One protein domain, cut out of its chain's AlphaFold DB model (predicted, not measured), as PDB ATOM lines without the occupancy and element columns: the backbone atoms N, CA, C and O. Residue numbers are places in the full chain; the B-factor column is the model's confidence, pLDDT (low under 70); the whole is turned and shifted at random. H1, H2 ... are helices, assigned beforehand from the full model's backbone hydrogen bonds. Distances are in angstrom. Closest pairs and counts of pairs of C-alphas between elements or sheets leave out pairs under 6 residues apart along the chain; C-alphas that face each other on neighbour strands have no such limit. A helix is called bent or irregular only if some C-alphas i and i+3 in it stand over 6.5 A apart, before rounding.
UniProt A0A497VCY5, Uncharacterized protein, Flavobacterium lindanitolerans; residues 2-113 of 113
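Overview. This is residues 2 to 113 of the 113 residues of an uncharacterized protein of Flavobacterium lindanitolerans (UniProt A0A497VCY5). Helix H5 runs through the middle, with H1 side by side with part of it on one side and the end of H7 on another, the three running the same way, while H2 crosses H1 and H6 folds back beyond H5's last residues. Short H4 joins this body to H3, which with the link after it forms one end of the longest axis. The printed part has 112 residues with seven named helices, H1 to H7 in chain order, and no named strand; its class is all helix. It is compact, with a radius of gyration of the C-alphas of 13.8 A, and spans 46 by 30 by 21 A, only just elongated.

Along the chain. H1, residues 2 to 17, starts at C-alpha 2 (3.362, -21.434, 58.470) and is 22.3 A long. H2, residues 21 to 31, is 15.3 A long, and H3, residues 38 to 47, is 14.2 A long. H4, residues 56 to 59, is 5.5 A long. H5, residues 63 to 78, begins at C-alpha 63 (0.491, -30.191, 57.112) and is 22.5 A long. H6, residues 82 to 92, is 13.3 A long and irregular, with C-alphas 87 and 90 7.7 A apart. H7, residues 98 to 111, ends at C-alpha 111 (18.900, -28.187, 38.951); it is 20.4 A long and irregular, with C-alphas 101 and 104 7.3 A apart.

Arrangement. H1 touches H5 at a shallow tilt of 32 degrees, the same way; the closest C-alphas, of Leu 9 and Leu 73, are 5.6 A apart. With residues 10 to 14 alone H1 only just touches H2, with 3 pairs of C-alphas within 8 A, the closest being Glu 10 and Phe 24 at 6.6 A. H4 only just touches H3, with 3 pairs of C-alphas within 8 A, the closest being Val 44 and Tyr 59 at 6.0 A. H5, H6 and H7 form an up-and-down bundle, each running against the one before. H5 and H6 touch only at the corner, only just, with 3 pairs of C-alphas within 8 A; the closest are Leu 76 and Phe 85, 6.0 A. With residues 71 to 78 alone H5 touches H7, at a shallow tilt of 24 degrees, the closest C-alphas being Leu 78 and Phe 110 at 6.3 A. H1 and H7 are apart. Each O i to N i+4 pair is within hydrogen-bond range in H1, H2, H3 and H5, against 8 of 10 in H7 and 3 of 7 in H6, where 6 of 8 O i to N i+3 pairs are; H4 is too short for an i+4 pair.

Size, cuts and confidence. The C-alphas farthest apart, of Asn 49 and Lys 113, are 46.1 A apart. The printed part has no cut and no long link. Mean pLDDT of the printed part is 85.8; residues 94 to 102 and 112 to 113 are under 70.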
ATOM      1  N   ARG A   2       4.502 -21.583  59.415       85.50
ATOM      2  CA  ARG A   2       3.362 -21.434  58.470       85.50
ATOM      3  C   ARG A   2       3.245 -20.030  57.863       85.50
ATOM      4  O   ARG A   2       3.252 -19.878  56.646       85.50
ATOM      5  N   ASN A   3       3.231 -19.009  58.721       89.88
ATOM      6  CA  ASN A   3       3.196 -17.610  58.288       89.88
ATOM      7  C   ASN A   3       4.449 -17.207  57.500       89.88
ATOM      8  O   ASN A   3       4.362 -16.362  56.617       89.88
ATOM      9  N   ASP A   4       5.595 -17.822  57.794       90.19
ATOM     10  CA  ASP A   4       6.850 -17.529  57.099       90.19
ATOM     11  C   ASP A   4       6.832 -18.113  55.685       90.19
ATOM     12  O   ASP A   4       7.192 -17.418  54.745       90.19
ATOM     13  N   VAL A   5       6.337 -19.348  55.515       91.12
ATOM     14  CA  VAL A   5       6.136 -19.964  54.190       91.12
ATOM     15  C   VAL A   5       5.148 -19.145  53.363       91.12
ATOM     16  O   VAL A   5       5.410 -18.889  52.192       91.12
ATOM     17  N   TYR A   6       4.042 -18.698  53.964       93.75
ATOM     18  CA  TYR A   6       3.071 -17.835  53.288       93.75
ATOM     19  C   TYR A   6       3.709 -16.527  52.803       93.75
ATOM     20  O   TYR A   6       3.615 -16.211  51.619       93.75
ATOM     21  N   LYS A   7       4.418 -15.812  53.687       93.75
ATOM     22  CA  LYS A   7       5.093 -14.550  53.348       93.75
ATOM     23  C   LYS A   7       6.166 -14.730  52.280       93.75
ATOM     24  O   LYS A   7       6.191 -13.971  51.322       93.75
ATOM     25  N   GLN A   8       7.008 -15.757  52.398       93.94
ATOM     26  CA  GLN A   8       8.039 -16.042  51.396       93.94
ATOM     27  C   GLN A   8       7.426 -16.362  50.032       93.94
ATOM     28  O   GLN A   8       7.909 -15.885  49.009       93.94
ATOM     29  N   LEU A   9       6.342 -17.140  50.008       93.69
ATOM     30  CA  LEU A   9       5.629 -17.455  48.774       93.69
ATOM     31  C   LEU A   9       5.013 -16.204  48.145       93.69
ATOM     32  O   LEU A   9       5.103 -16.025  46.931       93.69
ATOM     33  N   GLU A  10       4.425 -15.338  48.965       94.31
ATOM     34  CA  GLU A  10       3.854 -14.063  48.543       94.31
ATOM     35  C   GLU A  10       4.914 -13.124  47.964       94.31
ATOM     36  O   GLU A  10       4.771 -12.651  46.836       94.31
ATOM     37  N   GLU A  11       6.003 -12.895  48.697       93.12
ATOM     38  CA  GLU A  11       7.116 -12.045  48.275       93.12
ATOM     39  C   GLU A  11       7.752 -12.565  46.985       93.12
ATOM     40  O   GLU A  11       7.933 -11.815  46.025       93.12
ATOM     41  N   LEU A  12       8.031 -13.868  46.909       91.44
ATOM     42  CA  LEU A  12       8.649 -14.476  45.737       91.44
ATOM     43  C   LEU A  12       7.740 -14.413  44.503       91.44
ATOM     44  O   LEU A  12       8.212 -14.129  43.397       91.44
ATOM     45  N   PHE A  13       6.437 -14.647  44.677       91.06
ATOM     46  CA  PHE A  13       5.455 -14.488  43.609       91.06
ATOM     47  C   PHE A  13       5.397 -13.038  43.133       91.06
ATOM     48  O   PHE A  13       5.508 -12.784  41.932       91.06
ATOM     49  N   LYS A  14       5.280 -12.079  44.057       89.94
ATOM     50  CA  LYS A  14       5.245 -10.650  43.730       89.94
ATOM     51  C   LYS A  14       6.505 -10.225  42.979       89.94
ATOM     52  O   LYS A  14       6.378  -9.582  41.942       89.94
ATOM     53  N   ASN A  15       7.678 -10.692  43.402       89.12
ATOM     54  CA  ASN A  15       8.957 -10.407  42.747       89.12
ATOM     55  C   ASN A  15       9.058 -10.984  41.325       89.12
ATOM     56  O   ASN A  15       9.646 -10.359  40.445       89.12
ATOM     57  N   LYS A  16       8.499 -12.175  41.066       87.19
ATOM     58  CA  LYS A  16       8.576 -12.824  39.739       87.19
ATOM     59  C   LYS A  16       7.462 -12.417  38.783       87.19
ATOM     60  O   LYS A  16       7.609 -12.592  37.572       87.19
ATOM     61  N   VAL A  17       6.333 -11.943  39.304       82.31
ATOM     62  CA  VAL A  17       5.124 -11.685  38.514       82.31
ATOM     63  C   VAL A  17       4.813 -10.187  38.409       82.31
ATOM     64  O   VAL A  17       4.174  -9.804  37.432       82.31
ATOM     65  N   ASN A  18       5.293  -9.343  39.334       73.62
ATOM     66  CA  ASN A  18       4.967  -7.910  39.455       73.62
ATOM     67  C   ASN A  18       3.448  -7.655  39.475       73.62
ATOM     68  O   ASN A  18       2.926  -6.866  38.685       73.62
ATOM     69  N   LYS A  19       2.707  -8.385  40.320       73.00
ATOM     70  CA  LYS A  19       1.233  -8.405  40.305       73.00
ATOM     71  C   LYS A  19       0.589  -8.313  41.691       73.00
ATOM     72  O   LYS A  19       1.264  -8.433  42.706       73.00
ATOM     73  N   SER A  20      -0.723  -8.068  41.681       79.06
ATOM     74  CA  SER A  20      -1.583  -7.803  42.840       79.06
ATOM     75  C   SER A  20      -1.842  -9.019  43.740       79.06
ATOM     76  O   SER A  20      -1.699 -10.170  43.321       79.06
ATOM     77  N   ASP A  21      -2.319  -8.742  44.957       80.75
ATOM     78  CA  ASP A  21      -2.706  -9.734  45.973       80.75
ATOM     79  C   ASP A  21      -3.797 -10.697  45.484       80.75
ATOM     80  O   ASP A  21      -3.769 -11.890  45.782       80.75
ATOM     81  N   GLU A  22      -4.732 -10.222  44.660       86.06
ATOM     82  CA  GLU A  22      -5.774 -11.066  44.063       86.06
ATOM     83  C   GLU A  22      -5.172 -12.191  43.206       86.06
ATOM     84  O   GLU A  22      -5.609 -13.345  43.248       86.06
ATOM     85  N   LEU A  23      -4.115 -11.877  42.456       87.50
ATOM     86  CA  LEU A  23      -3.434 -12.855  41.616       87.50
ATOM     87  C   LEU A  23      -2.579 -13.817  42.427       87.50
ATOM     88  O   LEU A  23      -2.455 -14.977  42.033       87.50
ATOM     89  N   PHE A  24      -2.055 -13.366  43.565       92.00
ATOM     90  CA  PHE A  24      -1.414 -14.247  44.527       92.00
ATOM     91  C   PHE A  24      -2.415 -15.237  45.144       92.00
ATOM     92  O   PHE A  24      -2.165 -16.442  45.143       92.00
ATOM     93  N   ASN A  25      -3.593 -14.774  45.567       91.75
ATOM     94  CA  ASN A  25      -4.641 -15.653  46.091       91.75
ATOM     95  C   ASN A  25      -5.088 -16.683  45.048       91.75
ATOM     96  O   ASN A  25      -5.174 -17.873  45.348       91.75
ATOM     97  N   LYS A  26      -5.294 -16.253  43.798       90.75
ATOM     98  CA  LYS A  26      -5.625 -17.156  42.687       90.75
ATOM     99  C   LYS A  26      -4.509 -18.164  42.407       90.75
ATOM    100  O   LYS A  26      -4.785 -19.319  42.090       90.75
ATOM    101  N   PHE A  27      -3.252 -17.746  42.517       91.81
ATOM    102  CA  PHE A  27      -2.103 -18.638  42.412       91.81
ATOM    103  C   PHE A  27      -2.127 -19.706  43.515       91.81
ATOM    104  O   PHE A  27      -2.056 -20.895  43.203       91.81
ATOM    105  N   CYS A  28      -2.308 -19.311  44.776       93.38
ATOM    106  CA  CYS A  28      -2.405 -20.242  45.897       93.38
ATOM    107  C   CYS A  28      -3.571 -21.221  45.729       93.38
ATOM    108  O   CYS A  28      -3.379 -22.425  45.888       93.38
ATOM    109  N   TYR A  29      -4.751 -20.743  45.327       91.62
ATOM    110  CA  TYR A  29      -5.886 -21.622  45.049       91.62
ATOM    111  C   TYR A  29      -5.549 -22.671  43.985       91.62
ATOM    112  O   TYR A  29      -5.635 -23.866  44.251       91.62
ATOM    113  N   ASN A  30      -5.067 -22.234  42.824       89.62
ATOM    114  CA  ASN A  30      -4.855 -23.112  41.676       89.62
ATOM    115  C   ASN A  30      -3.719 -24.129  41.860       89.62
ATOM    116  O   ASN A  30      -3.767 -25.214  41.289       89.62
ATOM    117  N   TYR A  31      -2.646 -23.756  42.564       89.38
ATOM    118  CA  TYR A  31      -1.427 -24.572  42.642       89.38
ATOM    119  C   TYR A  31      -1.237 -25.276  43.983       89.38
ATOM    120  O   TYR A  31      -0.381 -26.162  44.082       89.38
ATOM    121  N   ILE A  32      -1.997 -24.878  45.004       91.81
ATOM    122  CA  ILE A  32      -1.915 -25.439  46.351       91.81
ATOM    123  C   ILE A  32      -3.274 -26.028  46.720       91.81
ATOM    124  O   ILE A  32      -3.374 -27.248  46.820       91.81
ATOM    125  N   ILE A  33      -4.318 -25.205  46.850       91.94
ATOM    126  CA  ILE A  33      -5.600 -25.639  47.436       91.94
ATOM    127  C   ILE A  33      -6.341 -26.648  46.550       91.94
ATOM    128  O   ILE A  33      -6.678 -27.727  47.018       91.94
ATOM    129  N   GLU A  34      -6.528 -26.378  45.258       88.50
ATOM    130  CA  GLU A  34      -7.231 -27.306  44.351       88.50
ATOM    131  C   GLU A  34      -6.446 -28.603  44.083       88.50
ATOM    132  O   GLU A  34      -6.969 -29.569  43.527       88.50
ATOM    133  N   THR A  35      -5.178 -28.643  44.492       86.69
ATOM    134  CA  THR A  35      -4.252 -29.743  44.202       86.69
ATOM    135  C   THR A  35      -4.031 -30.691  45.382       86.69
ATOM    136  O   THR A  35      -3.209 -31.597  45.274       86.69
ATOM    137  N   VAL A  36      -4.740 -30.496  46.499       88.12
ATOM    138  CA  VAL A  36      -4.725 -31.388  47.677       88.12
ATOM    139  C   VAL A  36      -6.042 -32.152  47.829       88.12
ATOM    140  O   VAL A  36      -7.035 -31.826  47.180       88.12
ATOM    141  N   ASN A  37      -6.074 -33.189  48.670       89.81
ATOM    142  CA  ASN A  37      -7.279 -33.996  48.883       89.81
ATOM    143  C   ASN A  37      -8.395 -33.210  49.562       89.81
ATOM    144  O   ASN A  37      -8.151 -32.370  50.424       89.81
ATOM    145  N   ASP A  38      -9.641 -33.507  49.176       91.50
ATOM    146  CA  ASP A  38     -10.802 -32.805  49.737       91.50
ATOM    147  C   ASP A  38     -10.909 -33.068  51.239       91.50
ATOM    148  O   ASP A  38     -11.341 -32.200  51.984       91.50
ATOM    149  N   SER A  39     -10.439 -34.228  51.707       93.19
ATOM    150  CA  SER A  39     -10.327 -34.534  53.133       93.19
ATOM    151  C   SER A  39      -9.415 -33.557  53.881       93.19
ATOM    152  O   SER A  39      -9.755 -33.164  54.995       93.19
ATOM    153  N   ASP A  40      -8.311 -33.122  53.271       93.50
ATOM    154  CA  ASP A  40      -7.383 -32.159  53.872       93.50
ATOM    155  C   ASP A  40      -8.016 -30.757  53.929       93.50
ATOM    156  O   ASP A  40      -7.883 -30.046  54.924       93.50
ATOM    157  N   ILE A  41      -8.772 -30.377  52.892       93.69
ATOM    158  CA  ILE A  41      -9.554 -29.131  52.863       93.69
ATOM    159  C   ILE A  41     -10.648 -29.162  53.938       93.69
ATOM    160  O   ILE A  41     -10.777 -28.226  54.723       93.69
ATOM    161  N   LEU A  42     -11.419 -30.251  54.007       94.69
ATOM    162  CA  LEU A  42     -12.496 -30.429  54.981       94.69
ATOM    163  C   LEU A  42     -11.976 -30.396  56.420       94.69
ATOM    164  O   LEU A  42     -12.661 -29.870  57.295       94.69
ATOM    165  N   GLU A  43     -10.778 -30.920  56.679       95.81
ATOM    166  CA  GLU A  43     -10.138 -30.818  57.990       95.81
ATOM    167  C   GLU A  43      -9.922 -29.354  58.394       95.81
ATOM    168  O   GLU A  43     -10.328 -28.954  59.485       95.81
ATOM    169  N   VAL A  44      -9.365 -28.534  57.494       95.50
ATOM    170  CA  VAL A  44      -9.174 -27.096  57.741       95.50
ATOM    171  C   VAL A  44     -10.513 -26.401  57.968       95.50
ATOM    172  O   VAL A  44     -10.651 -25.634  58.920       95.50
ATOM    173  N   LEU A  45     -11.514 -26.661  57.123       95.31
ATOM    174  CA  LEU A  45     -12.829 -26.035  57.265       95.31
ATOM    175  C   LEU A  45     -13.469 -26.406  58.607       95.31
ATOM    176  O   LEU A  45     -13.983 -25.538  59.307       95.31
ATOM    177  N   ASN A  46     -13.379 -27.670  59.027       94.88
ATOM    178  CA  ASN A  46     -13.893 -28.114  60.323       94.88
ATOM    179  C   ASN A  46     -13.180 -27.433  61.503       94.88
ATOM    180  O   ASN A  46     -13.840 -27.086  62.480       94.88
ATOM    181  N   GLN A  47     -11.870 -27.185  61.402       94.06
ATOM    182  CA  GLN A  47     -11.114 -26.413  62.399       94.06
ATOM    183  C   GLN A  47     -11.517 -24.927  62.444       94.06
ATOM    184  O   GLN A  47     -11.280 -24.262  63.449       94.06
ATOM    185  N   ASN A  48     -12.142 -24.415  61.382       93.62
ATOM    186  CA  ASN A  48     -12.589 -23.028  61.251       93.62
ATOM    187  C   ASN A  48     -14.124 -22.907  61.250       93.62
ATOM    188  O   ASN A  48     -14.692 -22.108  60.514       93.62
ATOM    189  N   ASN A  49     -14.823 -23.707  62.064       93.88
ATOM    190  CA  ASN A  49     -16.288 -23.658  62.213       93.88
ATOM    191  C   ASN A  49     -17.075 -23.836  60.901       93.88
ATOM    192  O   ASN A  49     -18.190 -23.334  60.769       93.88
ATOM    193  N   ARG A  50     -16.511 -24.579  59.941       91.38
ATOM    194  CA  ARG A  50     -17.062 -24.796  58.592       91.38
ATOM    195  C   ARG A  50     -17.212 -23.507  57.779       91.38
ATOM    196  O   ARG A  50     -18.002 -23.473  56.838       91.38
ATOM    197  N   ASP A  51     -16.460 -22.465  58.127       89.69
ATOM    198  CA  ASP A  51     -16.399 -21.243  57.337       89.69
ATOM    199  C   ASP A  51     -15.663 -21.507  56.021       89.69
ATOM    200  O   ASP A  51     -14.506 -21.924  56.009       89.69
ATOM    201  N   VAL A  52     -16.345 -21.268  54.903       87.69
ATOM    202  CA  VAL A  52     -15.787 -21.413  53.551       87.69
ATOM    203  C   VAL A  52     -15.014 -20.172  53.101       87.69
ATOM    204  O   VAL A  52     -14.289 -20.234  52.112       87.69
ATOM    205  N   ASN A  53     -15.133 -19.057  53.828       89.94
ATOM    206  CA  ASN A  53     -14.499 -17.777  53.512       89.94
ATOM    207  C   ASN A  53     -13.222 -17.532  54.328       89.94
ATOM    208  O   ASN A  53     -12.862 -16.391  54.623       89.94
ATOM    209  N   ILE A  54     -12.511 -18.601  54.683       91.75
ATOM    210  CA  ILE A  54     -11.233 -18.501  55.385       91.75
ATOM    211  C   ILE A  54     -10.117 -17.997  54.464       91.75
ATOM    212  O   ILE A  54     -10.101 -18.226  53.252       91.75
ATOM    213  N   SER A  55      -9.144 -17.312  55.061       92.06
ATOM    214  CA  SER A  55      -7.982 -16.802  54.330       92.06
ATOM    215  C   SER A  55      -7.022 -17.925  53.904       92.06
ATOM    216  O   SER A  55      -6.975 -18.987  54.522       92.06
ATOM    217  N   ILE A  56      -6.202 -17.690  52.870       92.88
ATOM    218  CA  ILE A  56      -5.243 -18.690  52.354       92.88
ATOM    219  C   ILE A  56      -4.306 -19.221  53.445       92.88
ATOM    220  O   ILE A  56      -4.031 -20.419  53.491       92.88
ATOM    221  N   VAL A  57      -3.828 -18.349  54.336       93.56
ATOM    222  CA  VAL A  57      -2.900 -18.748  55.403       93.56
ATOM    223  C   VAL A  57      -3.525 -19.757  56.374       93.56
ATOM    224  O   VAL A  57      -2.813 -20.595  56.925       93.56
ATOM    225  N   GLU A  58      -4.853 -19.759  56.523       94.69
ATOM    226  CA  GLU A  58      -5.565 -20.732  57.359       94.69
ATOM    227  C   GLU A  58      -5.477 -22.149  56.792       94.69
ATOM    228  O   GLU A  58      -5.313 -23.104  57.550       94.69
ATOM    229  N   TYR A  59      -5.473 -22.302  55.466       94.94
ATOM    230  CA  TYR A  59      -5.284 -23.608  54.832       94.94
ATOM    231  C   TYR A  59      -3.922 -24.224  55.145       94.94
ATOM    232  O   TYR A  59      -3.792 -25.444  55.210       94.94
ATOM    233  N   PHE A  60      -2.907 -23.404  55.424       95.06
ATOM    234  CA  PHE A  60      -1.571 -23.890  55.766       95.06
ATOM    235  C   PHE A  60      -1.518 -24.475  57.186       95.06
ATOM    236  O   PHE A  60      -0.459 -24.929  57.618       95.06
ATOM    237  N   LYS A  61      -2.638 -24.481  57.932       92.31
ATOM    238  CA  LYS A  61      -2.757 -25.218  59.193       92.31
ATOM    239  C   LYS A  61      -2.742 -26.733  59.009       92.31
ATOM    240  O   LYS A  61      -2.322 -27.409  59.941       92.31
ATOM    241  N   ASN A  62      -3.146 -27.238  57.843       94.88
ATOM    242  CA  ASN A  62      -3.005 -28.646  57.496       94.88
ATOM    243  C   ASN A  62      -1.603 -28.908  56.919       94.88
ATOM    244  O   ASN A  62      -1.167 -28.241  55.975       94.88
ATOM    245  N   ASP A  63      -0.903 -29.904  57.465       92.00
ATOM    246  CA  ASP A  63       0.491 -30.191  57.112       92.00
ATOM    247  C   ASP A  63       0.668 -30.604  55.648       92.00
ATOM    248  O   ASP A  63       1.670 -30.249  55.025       92.00
ATOM    249  N   LYS A  64      -0.300 -31.306  55.049       91.19
ATOM    250  CA  LYS A  64      -0.214 -31.693  53.633       91.19
ATOM    251  C   LYS A  64      -0.334 -30.478  52.722       91.19
ATOM    252  O   LYS A  64       0.402 -30.381  51.738       91.19
ATOM    253  N   ILE A  65      -1.197 -29.529  53.078       93.06
ATOM    254  CA  ILE A  65      -1.317 -28.251  52.368       93.06
ATOM    255  C   ILE A  65      -0.045 -27.418  52.548       93.06
ATOM    256  O   ILE A  65       0.467 -26.862  51.577       93.06
ATOM    257  N   LEU A  66       0.528 -27.383  53.752       93.75
ATOM    258  CA  LEU A  66       1.789 -26.689  54.000       93.75
ATOM    259  C   LEU A  66       2.950 -27.295  53.199       93.75
ATOM    260  O   LEU A  66       3.691 -26.565  52.543       93.75
ATOM    261  N   ILE A  67       3.095 -28.622  53.195       90.81
ATOM    262  CA  ILE A  67       4.101 -29.328  52.386       90.81
ATOM    263  C   ILE A  67       3.900 -29.005  50.908       90.81
ATOM    264  O   ILE A  67       4.865 -28.774  50.178       90.81
ATOM    265  N   ARG A  68       2.645 -28.954  50.457       89.75
ATOM    266  CA  ARG A  68       2.323 -28.564  49.092       89.75
ATOM    267  C   ARG A  68       2.778 -27.136  48.784       89.75
ATOM    268  O   ARG A  68       3.399 -26.920  47.744       89.75
ATOM    269  N   ALA A  69       2.524 -26.193  49.686       92.50
ATOM    270  CA  ALA A  69       2.974 -24.812  49.558       92.50
ATOM    271  C   ALA A  69       4.505 -24.708  49.499       92.50
ATOM    272  O   ALA A  69       5.026 -24.012  48.634       92.50
ATOM    273  N   ILE A  70       5.226 -25.458  50.341       91.06
ATOM    274  CA  ILE A  70       6.697 -25.520  50.329       91.06
ATOM    275  C   ILE A  70       7.205 -26.036  48.978       91.06
ATOM    276  O   ILE A  70       8.086 -25.431  48.380       91.06
ATOM    277  N   LYS A  71       6.618 -27.113  48.446       89.38
ATOM    278  CA  LYS A  71       6.993 -27.644  47.126       89.38
ATOM    279  C   LYS A  71       6.803 -26.603  46.022       89.38
ATOM    280  O   LYS A  71       7.680 -26.418  45.183       89.38
ATOM    281  N   VAL A  72       5.666 -25.909  46.025       90.50
ATOM    282  CA  VAL A  72       5.381 -24.840  45.059       90.50
ATOM    283  C   VAL A  72       6.355 -23.670  45.219       90.50
ATOM    284  O   VAL A  72       6.868 -23.187  44.211       90.50
ATOM    285  N   LEU A  73       6.659 -23.266  46.458       91.94
ATOM    286  CA  LEU A  73       7.653 -22.241  46.785       91.94
ATOM    287  C   LEU A  73       9.019 -22.591  46.187       91.94
ATOM    288  O   LEU A  73       9.565 -21.796  45.428       91.94
ATOM    289  N   THR A  74       9.523 -23.800  46.447       90.25
ATOM    290  CA  THR A  74      10.818 -24.265  45.929       90.25
ATOM    291  C   THR A  74      10.863 -24.240  44.402       90.25
ATOM    292  O   THR A  74      11.836 -23.780  43.810       90.25
ATOM    293  N   LEU A  75       9.805 -24.697  43.727       89.38
ATOM    294  CA  LEU A  75       9.761 -24.677  42.261       89.38
ATOM    295  C   LEU A  75       9.718 -23.259  41.701       89.38
ATOM    296  O   LEU A  75      10.334 -22.982  40.672       89.38
ATOM    297  N   LEU A  76       8.988 -22.363  42.362       90.31
ATOM    298  CA  LEU A  76       8.936 -20.963  41.979       90.31
ATOM    299  C   LEU A  76      10.308 -20.305  42.153       90.31
ATOM    300  O   LEU A  76      10.733 -19.556  41.277       90.31
ATOM    301  N   GLU A  77      11.015 -20.622  43.237       90.88
ATOM    302  CA  GLU A  77      12.342 -20.090  43.557       90.88
ATOM    303  C   GLU A  77      13.364 -20.487  42.498       90.88
ATOM    304  O   GLU A  77      14.002 -19.611  41.911       90.88
ATOM    305  N   LEU A  78      13.411 -21.783  42.177       89.69
ATOM    306  CA  LEU A  78      14.303 -22.361  41.172       89.69
ATOM    307  C   LEU A  78      13.959 -21.959  39.728       89.69
ATOM    308  O   LEU A  78      14.794 -22.087  38.837       89.69
ATOM    309  N   SER A  79      12.738 -21.488  39.468       88.69
ATOM    310  CA  SER A  79      12.359 -20.976  38.146       88.69
ATOM    311  C   SER A  79      12.968 -19.599  37.910       88.69
ATOM    312  O   SER A  79      12.829 -18.724  38.752       88.69
ATOM    313  N   LYS A  80      13.548 -19.327  36.741       88.06
ATOM    314  CA  LYS A  80      14.059 -17.995  36.381       88.06
ATOM    315  C   LYS A  80      12.969 -16.926  36.442       88.06
ATOM    316  O   LYS A  80      13.179 -15.844  36.983       88.06
ATOM    317  N   ASP A  81      11.800 -17.240  35.896       87.06
ATOM    318  CA  ASP A  81      10.634 -16.364  35.852       87.06
ATOM    319  C   ASP A  81       9.329 -17.176  35.933       87.06
ATOM    320  O   ASP A  81       9.318 -18.412  35.913       87.06
ATOM    321  N   PHE A  82       8.195 -16.478  36.006       86.44
ATOM    322  CA  PHE A  82       6.889 -17.131  36.073       86.44
ATOM    323  C   PHE A  82       6.511 -17.880  34.785       86.44
ATOM    324  O   PHE A  82       5.722 -18.826  34.816       86.44
ATOM    325  N   LYS A  83       7.069 -17.493  33.632       87.56
ATOM    326  CA  LYS A  83       6.831 -18.188  32.359       87.56
ATOM    327  C   LYS A  83       7.506 -19.556  32.365       87.56
ATOM    328  O   LYS A  83       6.934 -20.514  31.850       87.56
ATOM    329  N   GLU A  84       8.694 -19.664  32.949       88.00
ATOM    330  CA  GLU A  84       9.380 -20.928  33.162       88.00
ATOM    331  C   GLU A  84       8.639 -21.819  34.156       88.00
ATOM    332  O   GLU A  84       8.408 -22.986  33.840       88.00
ATOM    333  N   PHE A  85       8.192 -21.258  35.283       88.44
ATOM    334  CA  PHE A  85       7.352 -21.971  36.247       88.44
ATOM    335  C   PHE A  85       6.107 -22.576  35.569       88.44
ATOM    336  O   PHE A  85       5.837 -23.773  35.679       88.44
ATOM    337  N   ASN A  86       5.405 -21.781  34.753       86.56
ATOM    338  CA  ASN A  86       4.194 -22.207  34.044       86.56
ATOM    339  C   ASN A  86       4.417 -23.307  32.992       86.56
ATOM    340  O   ASN A  86       3.450 -23.930  32.558       86.56
ATOM    341  N   LYS A  87       5.655 -23.618  32.584       86.25
ATOM    342  CA  LYS A  87       5.902 -24.779  31.701       86.25
ATOM    343  C   LYS A  87       5.465 -26.093  32.351       86.25
ATOM    344  O   LYS A  87       5.151 -27.051  31.646       86.25
ATOM    345  N   TYR A  88       5.418 -26.122  33.679       80.31
ATOM    346  CA  TYR A  88       5.003 -27.276  34.464       80.31
ATOM    347  C   TYR A  88       3.546 -27.193  34.920       80.31
ATOM    348  O   TYR A  88       3.102 -28.088  35.626       80.31
ATOM    349  N   ASP A  89       2.777 -26.191  34.477       82.00
ATOM    350  CA  ASP A  89       1.399 -25.940  34.918       82.00
ATOM    351  C   ASP A  89       0.506 -27.187  34.810       82.00
ATOM    352  O   ASP A  89      -0.126 -27.613  35.772       82.00
ATOM    353  N   LYS A  90       0.561 -27.880  33.664       74.75
ATOM    354  CA  LYS A  90      -0.184 -29.131  33.443       74.75
ATOM    355  C   LYS A  90       0.183 -30.251  34.412       74.75
ATOM    356  O   LYS A  90      -0.632 -31.140  34.620       74.75
ATOM    357  N   ILE A  91       1.413 -30.267  34.916       74.38
ATOM    358  CA  ILE A  91       1.874 -31.269  35.877       74.38
ATOM    359  C   ILE A  91       1.492 -30.814  37.280       74.38
ATOM    360  O   ILE A  91       0.945 -31.612  38.019       74.38
ATOM    361  N   LEU A  92       1.707 -29.536  37.606       74.06
ATOM    362  CA  LEU A  92       1.431 -28.938  38.911       74.06
ATOM    363  C   LEU A  92      -0.061 -28.786  39.223       74.06
ATOM    364  O   LEU A  92      -0.414 -28.699  40.391       74.06
ATOM    365  N   LYS A  93      -0.935 -28.789  38.221       73.38
ATOM    366  CA  LYS A  93      -2.392 -28.817  38.412       73.38
ATOM    367  C   LYS A  93      -3.010 -30.207  38.252       73.38
ATOM    368  O   LYS A  93      -4.203 -30.360  38.483       73.38
ATOM    369  N   LYS A  94      -2.246 -31.219  37.817       67.00
ATOM    370  CA  LYS A  94      -2.764 -32.585  37.632       67.00
ATOM    371  C   LYS A  94      -2.672 -33.389  38.917       67.00
ATOM    372  O   LYS A  94      -1.639 -33.323  39.562       67.00
ATOM    373  N   ASP A  95      -3.720 -34.176  39.167       55.03
ATOM    374  CA  ASP A  95      -3.928 -35.167  40.233       55.03
ATOM    375  C   ASP A  95      -3.162 -34.959  41.540       55.03
ATOM    376  O   ASP A  95      -1.931 -34.978  41.610       55.03
ATOM    377  N   LYS A  96      -3.948 -34.908  42.610       60.28
ATOM    378  CA  LYS A  96      -3.538 -34.694  44.000       60.28
ATOM    379  C   LYS A  96      -2.383 -35.619  44.434       60.28
ATOM    380  O   LYS A  96      -1.504 -35.197  45.184       60.28
ATOM    381  N   ASP A  97      -2.295 -36.811  43.837       55.28
ATOM    382  CA  ASP A  97      -1.248 -37.805  44.094       55.28
ATOM    383  C   ASP A  97      -0.054 -37.767  43.112       55.28
ATOM    384  O   ASP A  97       1.065 -38.141  43.469       55.28
ATOM    385  N   ILE A  98      -0.227 -37.273  41.878       57.50
ATOM    386  CA  ILE A  98       0.812 -37.332  40.829       57.50
ATOM    387  C   ILE A  98       1.983 -36.393  41.133       57.50
ATOM    388  O   ILE A  98       3.136 -36.698  40.819       57.50
ATOM    389  N   ILE A  99       1.723 -35.244  41.748       58.31
ATOM    390  CA  ILE A  99       2.768 -34.236  41.974       58.31
ATOM    391  C   ILE A  99       3.664 -34.612  43.144       58.31
ATOM    392  O   ILE A  99       4.842 -34.263  43.140       58.31
ATOM    393  N   ILE A 100       3.148 -35.362  44.119       57.09
ATOM    394  CA  ILE A 100       3.985 -35.913  45.184       57.09
ATOM    395  C   ILE A 100       5.054 -36.818  44.566       57.09
ATOM    396  O   ILE A 100       6.224 -36.667  44.905       57.09
ATOM    397  N   VAL A 101       4.662 -37.663  43.610       60.09
ATOM    398  CA  VAL A 101       5.548 -38.617  42.927       60.09
ATOM    399  C   VAL A 101       6.503 -37.931  41.942       60.09
ATOM    400  O   VAL A 101       7.654 -38.334  41.819       60.09
ATOM    401  N   LYS A 102       6.062 -36.873  41.250       69.44
ATOM    402  CA  LYS A 102       6.865 -36.207  40.204       69.44
ATOM    403  C   LYS A 102       7.689 -35.015  40.681       69.44
ATOM    404  O   LYS A 102       8.421 -34.439  39.880       69.44
ATOM    405  N   PHE A 103       7.585 -34.627  41.950       76.62
ATOM    406  CA  PHE A 103       8.292 -33.461  42.478       76.62
ATOM    407  C   PHE A 103       9.808 -33.556  42.257       76.62
ATOM    408  O   PHE A 103      10.395 -32.636  41.691       76.62
ATOM    409  N   ASP A 104      10.414 -34.698  42.585       75.31
ATOM    410  CA  ASP A 104      11.856 -34.922  42.423       75.31
ATOM    411  C   ASP A 104      12.292 -34.896  40.952       75.31
ATOM    412  O   ASP A 104      13.370 -34.399  40.620       75.31
ATOM    413  N   GLU A 105      11.452 -35.393  40.038       79.50
ATOM    414  CA  GLU A 105      11.719 -35.326  38.598       79.50
ATOM    415  C   GLU A 105      11.706 -33.881  38.089       79.50
ATOM    416  O   GLU A 105      12.537 -33.503  37.260       79.50
ATOM    417  N   ILE A 106      10.760 -33.067  38.570       79.31
ATOM    418  CA  ILE A 106      10.663 -31.650  38.210       79.31
ATOM    419  C   ILE A 106      11.850 -30.886  38.805       79.31
ATOM    420  O   ILE A 106      12.502 -30.138  38.078       79.31
ATOM    421  N   LEU A 107      12.180 -31.113  40.080       81.62
ATOM    422  CA  LEU A 107      13.337 -30.511  40.745       81.62
ATOM    423  C   LEU A 107      14.640 -30.789  39.992       81.62
ATOM    424  O   LEU A 107      15.379 -29.856  39.685       81.62
ATOM    425  N   LYS A 108      14.899 -32.045  39.603       82.00
ATOM    426  CA  LYS A 108      16.093 -32.403  38.815       82.00
ATOM    427  C   LYS A 108      16.172 -31.636  37.492       82.00
ATOM    428  O   LYS A 108      17.258 -31.245  37.076       82.00
ATOM    429  N   LYS A 109      15.036 -31.375  36.835       81.00
ATOM    430  CA  LYS A 109      14.994 -30.566  35.600       81.00
ATOM    431  C   LYS A 109      15.296 -29.085  35.832       81.00
ATOM    432  O   LYS A 109      15.682 -28.413  34.879       81.00
ATOM    433  N   PHE A 110      15.091 -28.576  37.045       78.19
ATOM    434  CA  PHE A 110      15.494 -27.222  37.424       78.19
ATOM    435  C   PHE A 110      16.971 -27.145  37.818       78.19
ATOM    436  O   PHE A 110      17.626 -26.179  37.459       78.19
ATOM    437  N   MET A 111      17.502 -28.165  38.497       75.75
ATOM    438  CA  MET A 111      18.900 -28.187  38.951       75.75
ATOM    439  C   MET A 111      19.917 -28.481  37.836       75.75
ATOM    440  O   MET A 111      21.075 -28.109  37.964       75.75
ATOM    441  N   ASN A 112      19.498 -29.149  36.756       68.75
ATOM    442  CA  ASN A 112      20.367 -29.519  35.629       68.75
ATOM    443  C   ASN A 112      20.337 -28.504  34.462       68.75
ATOM    444  O   ASN A 112      20.645 -28.877  33.328       68.75
ATOM    445  N   LYS A 113      19.900 -27.264  34.706       55.94
ATOM    446  CA  LYS A 113      19.914 -26.152  33.740       55.94
ATOM    447  C   LYS A 113      21.026 -25.171  34.063       55.94
ATOM    448  O   LYS A 113      21.546 -24.590  33.086       55.94
TER     449      LYS A 113